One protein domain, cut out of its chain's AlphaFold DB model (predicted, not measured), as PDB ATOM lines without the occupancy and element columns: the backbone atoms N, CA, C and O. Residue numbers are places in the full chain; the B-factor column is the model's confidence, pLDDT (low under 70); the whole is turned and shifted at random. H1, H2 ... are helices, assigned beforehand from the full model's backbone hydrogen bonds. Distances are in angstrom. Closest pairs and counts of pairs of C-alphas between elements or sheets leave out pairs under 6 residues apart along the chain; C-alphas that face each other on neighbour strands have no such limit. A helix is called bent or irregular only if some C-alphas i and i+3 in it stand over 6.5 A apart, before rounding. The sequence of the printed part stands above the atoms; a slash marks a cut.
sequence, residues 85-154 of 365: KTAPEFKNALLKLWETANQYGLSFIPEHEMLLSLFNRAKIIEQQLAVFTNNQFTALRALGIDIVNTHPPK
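AT A GLANCE: This is residues 85 to 154 of the 365 residues of an uncharacterized protein of Coxiellaceae bacterium (UniProt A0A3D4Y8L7). Two helices make an open T-like corner: H1 stands steeply across one end of the longer H2, whose first residue comes near the side of H1. From the far end of H2, residues 134 to 154, with no named element, fold back along H2, while residues 85 to 90 stick out at the other end. The printed part has 70 residues with two named helices, H1 then H2, and no named strand; the class is all helix. It is only just loose, close to extended, with a radius of gyration of the C-alphas of 16.5 A, and elongated, with spans of 48 by 26 by 22 A.

HOW THE PARTS SIT: H1, residues 88 to 103, and H2, residues 110 to 133, are close but not clearly touching, with 2 pairs of C-alphas within 8 A. Their closest C-alphas, those of Leu 94 and Pro 110, are 6.7 A apart. Their lines stand at a steep tilt of 68 degrees, only just short of about perpendicular, and they run opposite ways. Their centres are 24.9 A apart. In H1 and H2 every O i to N i+4 pair is within hydrogen-bond range.

IN THESE COORDINATES: H1 begins at C-alpha 88 (58.581, -26.747, -43.748) and is 22.8 A long from first to last C-alpha. H2 begins at C-alpha 110 (48.905, -36.835, -46.755), ends at C-alpha 133 (54.235, -59.642, -22.138) and is 34.0 A long. Neither helix is bent.

THE WHOLE: The two C-alphas farthest apart are those of Gln 103 and Asn 134, at 49.5 A. The printed part has no cut, and the link from H1 to H2, 6 residues, is short. Residues 85 to 90, of which 88 to 90 belong to H1, stand free. The mean pLDDT of the printed part is 78.0; residue 132, residues 134 to 136 and residues 146 to 154 are under 70.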
ATOM      1  N   LYS A  85      53.849 -31.869 -35.903       78.38
ATOM      2  CA  LYS A  85      54.844 -30.871 -36.317       78.38
ATOM      3  C   LYS A  85      55.734 -31.465 -37.405       78.38
ATOM      4  O   LYS A  85      56.398 -32.472 -37.172       78.38
ATOM      5  N   THR A  86      55.769 -30.827 -38.569       79.88
ATOM      6  CA  THR A  86      56.606 -31.224 -39.707       79.88
ATOM      7  C   THR A  86      57.580 -30.113 -40.089       79.88
ATOM      8  O   THR A  86      57.322 -28.932 -39.845       79.88
ATOM      9  N   ALA A  87      58.715 -30.496 -40.680       85.56
ATOM     10  CA  ALA A  87      59.646 -29.540 -41.270       85.56
ATOM     11  C   ALA A  87      58.973 -28.815 -42.457       85.56
ATOM     12  O   ALA A  87      58.262 -29.474 -43.228       85.56
ATOM     13  N   PRO A  88      59.176 -27.495 -42.638       87.62
ATOM     14  CA  PRO A  88      58.581 -26.747 -43.748       87.62
ATOM     15  C   PRO A  88      58.876 -27.362 -45.122       87.62
ATOM     16  O   PRO A  88      57.988 -27.451 -45.965       87.62
ATOM     17  N   GLU A  89      60.096 -27.852 -45.328       91.00
ATOM     18  CA  GLU A  89      60.544 -28.502 -46.561       91.00
ATOM     19  C   GLU A  89      59.745 -29.776 -46.837       91.00
ATOM     20  O   GLU A  89      59.345 -30.033 -47.971       91.00
ATOM     21  N   PHE A  90      59.456 -30.546 -45.785       89.19
ATOM     22  CA  PHE A  90      58.640 -31.748 -45.894       89.19
ATOM     23  C   PHE A  90      57.179 -31.408 -46.207       89.19
ATOM     24  O   PHE A  90      56.601 -32.017 -47.103       89.19
ATOM     25  N   LYS A  91      56.600 -30.384 -45.557       87.31
ATOM     26  CA  LYS A  91      55.246 -29.900 -45.895       87.31
ATOM     27  C   LYS A  91      55.163 -29.481 -47.367       87.31
ATOM     28  O   LYS A  91      54.216 -29.855 -48.053       87.31
ATOM     29  N   ASN A  92      56.166 -28.760 -47.866       89.56
ATOM     30  CA  ASN A  92      56.215 -28.327 -49.263       89.56
ATOM     31  C   ASN A  92      56.335 -29.510 -50.236       89.56
ATOM     32  O   ASN A  92      55.721 -29.492 -51.301       89.56
ATOM     33  N   ALA A  93      57.100 -30.546 -49.882       91.50
ATOM     34  CA  ALA A  93      57.194 -31.763 -50.684       91.50
ATOM     35  C   ALA A  93      55.853 -32.515 -50.741       91.50
ATOM     36  O   ALA A  93      55.434 -32.930 -51.819       91.50
ATOM     37  N   LEU A  94      55.154 -32.639 -49.607       92.12
ATOM     38  CA  LEU A  94      53.831 -33.268 -49.547       92.12
ATOM     39  C   LEU A  94      52.790 -32.511 -50.374       92.12
ATOM     40  O   LEU A  94      52.017 -33.149 -51.084       92.12
ATOM     41  N   LEU A  95      52.805 -31.174 -50.330       92.50
ATOM     42  CA  LEU A  95      51.937 -30.345 -51.167       92.50
ATOM     43  C   LEU A  95      52.180 -30.622 -52.657       92.50
ATOM     44  O   LEU A  95      51.237 -30.942 -53.369       92.50
ATOM     45  N   LYS A  96      53.440 -30.603 -53.110       92.81
ATOM     46  CA  LYS A  96      53.781 -30.900 -54.514       92.81
ATOM     47  C   LYS A  96      53.348 -32.301 -54.945       92.81
ATOM     48  O   LYS A  96      52.883 -32.488 -56.067       92.81
ATOM     49  N   LEU A  97      53.507 -33.296 -54.069       91.44
ATOM     50  CA  LEU A  97      53.061 -34.663 -54.341       91.44
ATOM     51  C   LEU A  97      51.536 -34.752 -54.440       91.44
ATOM     52  O   LEU A  97      51.044 -35.411 -55.347       91.44
ATOM     53  N   TRP A  98      50.804 -34.070 -53.557       95.00
ATOM     54  CA  TRP A  98      49.341 -33.966 -53.612       95.00
ATOM     55  C   TRP A  98      48.867 -33.277 -54.898       95.00
ATOM     56  O   TRP A  98      48.014 -33.818 -55.595       95.00
ATOM     57  N   GLU A  99      49.482 -32.154 -55.282       92.19
ATOM     58  CA  GLU A  99      49.167 -31.449 -56.533       92.19
ATOM     59  C   GLU A  99      49.379 -32.358 -57.747       92.19
ATOM     60  O   GLU A  99      48.501 -32.489 -58.600       92.19
ATOM     61  N   THR A 100      50.534 -33.026 -57.799       88.81
ATOM     62  CA  THR A 100      50.878 -33.953 -58.881       88.81
ATOM     63  C   THR A 100      49.893 -35.120 -58.913       88.81
ATOM     64  O   THR A 100      49.359 -35.442 -59.967       88.81
ATOM     65  N   ALA A 101      49.598 -35.740 -57.769       80.44
ATOM     66  CA  ALA A 101      48.653 -36.850 -57.682       80.44
ATOM     67  C   ALA A 101      47.271 -36.459 -58.230       80.44
ATOM     68  O   ALA A 101      46.732 -37.168 -59.079       80.44
ATOM     69  N   ASN A 102      46.760 -35.286 -57.845       86.06
ATOM     70  CA  ASN A 102      45.483 -34.770 -58.331       86.06
ATOM     71  C   ASN A 102      45.472 -34.535 -59.848       86.06
ATOM     72  O   ASN A 102      44.491 -34.882 -60.504       86.06
ATOM     73  N   GLN A 103      46.561 -34.019 -60.431       87.94
ATOM     74  CA  GLN A 103      46.678 -33.845 -61.888       87.94
ATOM     75  C   GLN A 103      46.549 -35.169 -62.657       87.94
ATOM     76  O   GLN A 103      46.020 -35.182 -63.768       87.94
ATOM     77  N   TYR A 104      46.999 -36.278 -62.066       85.56
ATOM     78  CA  TYR A 104      46.914 -37.618 -62.655       85.56
ATOM     79  C   TYR A 104      45.710 -38.438 -62.153       85.56
ATOM     80  O   TYR A 104      45.635 -39.636 -62.426       85.56
ATOM     81  N   GLY A 105      44.769 -37.831 -61.420       80.56
ATOM     82  CA  GLY A 105      43.589 -38.527 -60.888       80.56
ATOM     83  C   GLY A 105      43.902 -39.564 -59.800       80.56
ATOM     84  O   GLY A 105      43.110 -40.477 -59.566       80.56
ATOM     85  N   LEU A 106      45.058 -39.454 -59.143       78.75
ATOM     86  CA  LEU A 106      45.457 -40.307 -58.030       78.75
ATOM     87  C   LEU A 106      44.969 -39.702 -56.708       78.75
ATOM     88  O   LEU A 106      45.285 -38.564 -56.378       78.75
ATOM     89  N   SER A 107      44.242 -40.491 -55.914       84.12
ATOM     90  CA  SER A 107      43.825 -40.085 -54.569       84.12
ATOM     91  C   SER A 107      45.001 -40.192 -53.598       84.12
ATOM     92  O   SER A 107      45.353 -41.295 -53.181       84.12
ATOM     93  N   PHE A 108      45.567 -39.060 -53.186       87.88
ATOM     94  CA  PHE A 108      46.605 -38.998 -52.158       87.88
ATOM     95  C   PHE A 108      46.308 -37.852 -51.197       87.88
ATOM     96  O   PHE A 108      46.425 -36.706 -51.597       87.88
ATOM     97  N   ILE A 109      45.951 -38.141 -49.938       90.25
ATOM     98  CA  ILE A 109      45.709 -37.120 -48.902       90.25
ATOM     99  C   ILE A 109      46.703 -37.335 -47.749       90.25
ATOM    100  O   ILE A 109      46.506 -38.254 -46.949       90.25
ATOM    101  N   PRO A 110      47.778 -36.532 -47.639       87.56
ATOM    102  CA  PRO A 110      48.905 -36.835 -46.755       87.56
ATOM    103  C   PRO A 110      48.560 -37.087 -45.286       87.56
ATOM    104  O   PRO A 110      49.011 -38.080 -44.721       87.56
ATOM    105  N   GLU A 111      47.756 -36.235 -44.647       87.25
ATOM    106  CA  GLU A 111      47.411 -36.407 -43.229       87.25
ATOM    107  C   GLU A 111      46.568 -37.666 -42.998       87.25
ATOM    108  O   GLU A 111      46.725 -38.332 -41.974       87.25
ATOM    109  N   HIS A 112      45.732 -38.045 -43.970       85.44
ATOM    110  CA  HIS A 112      44.993 -39.304 -43.922       85.44
ATOM    111  C   HIS A 112      45.936 -40.508 -43.953       85.44
ATOM    112  O   HIS A 112      45.822 -41.394 -43.107       85.44
ATOM    113  N   GLU A 113      46.894 -40.515 -44.883       85.94
ATOM    114  CA  GLU A 113      47.890 -41.585 -45.003       85.94
ATOM    115  C   GLU A 113      48.766 -41.685 -43.748       85.94
ATOM    116  O   GLU A 113      49.036 -42.778 -43.247       85.94
ATOM    117  N   MET A 114      49.161 -40.543 -43.181       86.31
ATOM    118  CA  MET A 114      49.924 -40.494 -41.934       86.31
ATOM    119  C   MET A 114      49.129 -41.072 -40.756       86.31
ATOM    120  O   MET A 114      49.665 -41.891 -40.004       86.31
ATOM    121  N   LEU A 115      47.855 -40.694 -40.604       85.00
ATOM    122  CA  LEU A 115      46.982 -41.227 -39.555       85.00
ATOM    123  C   LEU A 115      46.716 -42.721 -39.732       85.00
ATOM    124  O   LEU A 115      46.795 -43.474 -38.763       85.00
ATOM    125  N   LEU A 116      46.443 -43.163 -40.959       83.25
ATOM    126  CA  LEU A 116      46.219 -44.568 -41.279       83.25
ATOM    127  C   LEU A 116      47.467 -45.407 -40.981       83.25
ATOM    128  O   LEU A 116      47.368 -46.469 -40.366       83.25
ATOM    129  N   SER A 117      48.645 -44.910 -41.363       81.75
ATOM    130  CA  SER A 117      49.928 -45.554 -41.080       81.75
ATOM    131  C   SER A 117      50.186 -45.665 -39.576       81.75
ATOM    132  O   SER A 117      50.482 -46.755 -39.078       81.75
ATOM    133  N   LEU A 118      49.986 -44.576 -38.823       84.56
ATOM    134  CA  LEU A 118      50.133 -44.578 -37.366       84.56
ATOM    135  C   LEU A 118      49.148 -45.542 -36.694       84.56
ATOM    136  O   LEU A 118      49.539 -46.310 -35.815       84.56
ATOM    137  N   PHE A 119      47.888 -45.542 -37.128       84.62
ATOM    138  CA  PHE A 119      46.844 -46.417 -36.605       84.62
ATOM    139  C   PHE A 119      47.155 -47.895 -36.843       84.62
ATOM    140  O   PHE A 119      47.110 -48.702 -35.913       84.62
ATOM    141  N   ASN A 120      47.545 -48.250 -38.068       80.94
ATOM    142  CA  ASN A 120      47.961 -49.609 -38.395       80.94
ATOM    143  C   ASN A 120      49.199 -50.009 -37.590       80.94
ATOM    144  O   ASN A 120      49.250 -51.112 -37.047       80.94
ATOM    145  N   ARG A 121      50.173 -49.101 -37.431       82.31
ATOM    146  CA  ARG A 121      51.353 -49.363 -36.604       82.31
ATOM    147  C   ARG A 121      50.988 -49.604 -35.143       82.31
ATOM    148  O   ARG A 121      51.522 -50.539 -34.552       82.31
ATOM    149  N   ALA A 122      50.069 -48.826 -34.578       84.88
ATOM    150  CA  ALA A 122      49.601 -49.006 -33.207       84.88
ATOM    151  C   ALA A 122      48.961 -50.390 -33.002       84.88
ATOM    152  O   ALA A 122      49.292 -51.072 -32.032       84.88
ATOM    153  N   LYS A 123      48.139 -50.859 -33.952       83.00
ATOM    154  CA  LYS A 123      47.555 -52.212 -33.910       83.00
ATOM    155  C   LYS A 123      48.614 -53.315 -33.887       83.00
ATOM    156  O   LYS A 123      48.503 -54.247 -33.094       83.00
ATOM    157  N   ILE A 124      49.659 -53.198 -34.713       77.88
ATOM    158  CA  ILE A 124      50.782 -54.154 -34.715       77.88
ATOM    159  C   ILE A 124      51.495 -54.149 -33.366       77.88
ATOM    160  O   ILE A 124      51.808 -55.210 -32.835       77.88
ATOM    161  N   ILE A 125      51.788 -52.962 -32.829       80.62
ATOM    162  CA  ILE A 125      52.498 -52.836 -31.557       80.62
ATOM    163  C   ILE A 125      51.676 -53.472 -30.435       80.62
ATOM    164  O   ILE A 125      52.238 -54.225 -29.649       80.62
ATOM    165  N   GLU A 126      50.358 -53.269 -30.397       81.56
ATOM    166  CA  GLU A 126      49.485 -53.941 -29.429       81.56
ATOM    167  C   GLU A 126      49.525 -55.470 -29.569       81.56
ATOM    168  O   GLU A 126      49.693 -56.170 -28.569       81.56
ATOM    169  N   GLN A 127      49.469 -56.006 -30.794       76.00
ATOM    170  CA  GLN A 127      49.637 -57.447 -31.034       76.00
ATOM    171  C   GLN A 127      51.005 -57.956 -30.547       76.00
ATOM    172  O   GLN A 127      51.084 -59.001 -29.902       76.00
ATOM    173  N   GLN A 128      52.087 -57.226 -30.834       73.94
ATOM    174  CA  GLN A 128      53.446 -57.594 -30.423       73.94
ATOM    175  C   GLN A 128      53.619 -57.542 -28.902       73.94
ATOM    176  O   GLN A 128      54.211 -58.455 -28.328       73.94
ATOM    177  N   LEU A 129      53.078 -56.514 -28.248       74.38
ATOM    178  CA  LEU A 129      53.088 -56.382 -26.793       74.38
ATOM    179  C   LEU A 129      52.305 -57.513 -26.130       74.38
ATOM    180  O   LEU A 129      52.778 -58.058 -25.135       74.38
ATOM    181  N   ALA A 130      51.166 -57.916 -26.699       70.88
ATOM    182  CA  ALA A 130      50.396 -59.047 -26.188       70.88
ATOM    183  C   ALA A 130      51.196 -60.364 -26.219       70.88
ATOM    184  O   ALA A 130      51.146 -61.139 -25.267       70.88
ATOM    185  N   VAL A 131      51.987 -60.594 -27.275       70.00
ATOM    186  CA  VAL A 131      52.889 -61.758 -27.372       70.00
ATOM    187  C   VAL A 131      54.046 -61.651 -26.379       70.00
ATOM    188  O   VAL A 131      54.354 -62.614 -25.683       70.00
ATOM    189  N   PHE A 132      54.702 -60.492 -26.312       69.19
ATOM    190  CA  PHE A 132      55.922 -60.319 -25.525       69.19
ATOM    191  C   PHE A 132      55.667 -60.350 -24.014       69.19
ATOM    192  O   PHE A 132      56.460 -60.898 -23.256       69.19
ATOM    193  N   THR A 133      54.560 -59.758 -23.568       72.19
ATOM    194  CA  THR A 133      54.235 -59.642 -22.138       72.19
ATOM    195  C   THR A 133      53.475 -60.849 -21.592       72.19
ATOM    196  O   THR A 133      53.240 -60.908 -20.387       72.19
ATOM    197  N   ASN A 134      53.066 -61.786 -22.459       59.12
ATOM    198  CA  ASN A 134      52.148 -62.889 -22.149       59.12
ATOM    199  C   ASN A 134      50.855 -62.435 -21.431       59.12
ATOM    200  O   ASN A 134      50.175 -63.227 -20.782       59.12
ATOM    201  N   ASN A 135      50.524 -61.147 -21.555       65.44
ATOM    202  CA  ASN A 135      49.364 -60.482 -20.986       65.44
ATOM    203  C   ASN A 135      48.541 -59.890 -22.127       65.44
ATOM    204  O   ASN A 135      49.081 -59.445 -23.142       65.44
ATOM    205  N   GLN A 136      47.221 -59.832 -21.961       65.19
ATOM    206  CA  GLN A 136      46.368 -59.137 -22.919       65.19
ATOM    207  C   GLN A 136      46.528 -57.624 -22.730       65.19
ATOM    208  O   GLN A 136      45.776 -56.994 -21.995       65.19
ATOM    209  N   PHE A 137      47.528 -57.032 -23.385       72.50
ATOM    210  CA  PHE A 137      47.544 -55.590 -23.600       72.50
ATOM    211  C   PHE A 137      46.373 -55.245 -24.537       72.50
ATOM    212  O   PHE A 137      46.305 -55.770 -25.648       72.50
ATOM    213  N   THR A 138      45.411 -54.449 -24.059       78.12
ATOM    214  CA  THR A 138      44.095 -54.242 -24.703       78.12
ATOM    215  C   THR A 138      43.747 -52.767 -24.912       78.12
ATOM    216  O   THR A 138      42.572 -52.414 -24.934       78.12
ATOM    217  N   ALA A 139      44.735 -51.879 -25.051       84.56
ATOM    218  CA  ALA A 139      44.489 -50.439 -25.144       84.56
ATOM    219  C   ALA A 139      43.568 -50.059 -26.323       84.56
ATOM    220  O   ALA A 139      42.636 -49.279 -26.149       84.56
ATOM    221  N   LEU A 140      43.782 -50.639 -27.506       84.31
ATOM    222  CA  LEU A 140      42.954 -50.437 -28.695       84.31
ATOM    223  C   LEU A 140      41.717 -51.342 -28.675       84.31
ATOM    224  O   LEU A 140      40.635 -50.884 -29.044       84.31
ATOM    225  N   ARG A 141      41.823 -52.592 -28.194       79.00
ATOM    226  CA  ARG A 141      40.636 -53.468 -28.052       79.00
ATOM    227  C   ARG A 141      39.585 -52.882 -27.111       79.00
ATOM    228  O   ARG A 141      38.396 -53.014 -27.380       79.00
ATOM    229  N   ALA A 142      40.008 -52.200 -26.046       83.75
ATOM    230  CA  ALA A 142      39.122 -51.508 -25.110       83.75
ATOM    231  C   ALA A 142      38.301 -50.392 -25.783       83.75
ATOM    232  O   ALA A 142      37.239 -50.029 -25.287       83.75
ATOM    233  N   LEU A 143      38.757 -49.888 -26.933       81.88
ATOM    234  CA  LEU A 143      38.045 -48.908 -27.755       81.88
ATOM    235  C   LEU A 143      37.121 -49.565 -28.799       81.88
ATOM    236  O   LEU A 143      36.611 -48.878 -29.680       81.88
ATOM    237  N   GLY A 144      36.914 -50.886 -28.733       73.25
ATOM    238  CA  GLY A 144      36.111 -51.638 -29.704       73.25
ATOM    239  C   GLY A 144      36.796 -51.818 -31.060       73.25
ATOM    240  O   GLY A 144      36.142 -52.163 -32.043       73.25
ATOM    241  N   ILE A 145      38.106 -51.572 -31.134       78.88
ATOM    242  CA  ILE A 145      38.868 -51.716 -32.370       78.88
ATOM    243  C   ILE A 145      39.223 -53.182 -32.545       78.88
ATOM    244  O   ILE A 145      39.964 -53.750 -31.739       78.88
ATOM    245  N   ASP A 146      38.730 -53.779 -33.629       69.19
ATOM    246  CA  ASP A 146      39.111 -55.139 -33.967       69.19
ATOM    247  C   ASP A 146      40.589 -55.193 -34.389       69.19
ATOM    248  O   ASP A 146      41.063 -54.456 -35.269       69.19
ATOM    249  N   ILE A 147      41.315 -56.057 -33.686       67.31
ATOM    250  CA  ILE A 147      42.727 -56.384 -33.903       67.31
ATOM    251  C   ILE A 147      42.848 -57.784 -34.521       67.31
ATOM    252  O   ILE A 147      43.913 -58.165 -35.016       67.31
ATOM    253  N   VAL A 148      41.763 -58.563 -34.500       50.34
ATOM    254  CA  VAL A 148      41.660 -59.845 -35.181       50.34
ATOM    255  C   VAL A 148      41.576 -59.522 -36.673       50.34
ATOM    256  O   VAL A 148      40.704 -58.788 -37.119       50.34
ATOM    257  N   ASN A 149      42.542 -60.009 -37.451       46.78
ATOM    258  CA  ASN A 149      42.703 -59.744 -38.889       46.78
ATOM    259  C   ASN A 149      43.304 -58.396 -39.305       46.78
ATOM    260  O   ASN A 149      43.375 -58.128 -40.506       46.78
ATOM    261  N   THR A 150      43.860 -57.585 -38.394       43.16
ATOM    262  CA  THR A 150      44.958 -56.722 -38.854       43.16
ATOM    263  C   THR A 150      46.166 -57.591 -39.089       43.16
ATOM    264  O   THR A 150      46.975 -57.815 -38.189       43.16
ATOM    265  N   HIS A 151      46.250 -58.096 -40.319       39.97
ATOM    266  CA  HIS A 151      47.523 -58.471 -40.890       39.97
ATOM    267  C   HIS A 151      48.479 -57.314 -40.603       39.97
ATOM    268  O   HIS A 151      48.094 -56.154 -40.826       39.97
ATOM    269  N   PRO A 152      49.682 -57.570 -40.064       37.94
ATOM    270  CA  PRO A 152      50.719 -56.563 -40.139       37.94
ATOM    271  C   PRO A 152      50.714 -55.995 -41.573       37.94
ATOM    272  O   PRO A 152      50.499 -56.761 -42.518       37.94
ATOM    273  N   PRO A 153      50.855 -54.666 -41.764       37.94
ATOM    274  CA  PRO A 153      51.062 -54.092 -43.086       37.94
ATOM    275  C   PRO A 153      52.111 -54.974 -43.732       37.94
ATOM    276  O   PRO A 153      53.139 -55.162 -43.072       37.94
ATOM    277  N   LYS A 154      51.747 -55.592 -44.879       42.44
ATOM    278  CA  LYS A 154      52.504 -56.638 -45.589       42.44
ATOM    279  C   LYS A 154      53.927 -56.578 -45.095       42.44
ATOM    280  O   LYS A 154      54.583 -55.594 -45.437       42.44
TER     281      LYS A 154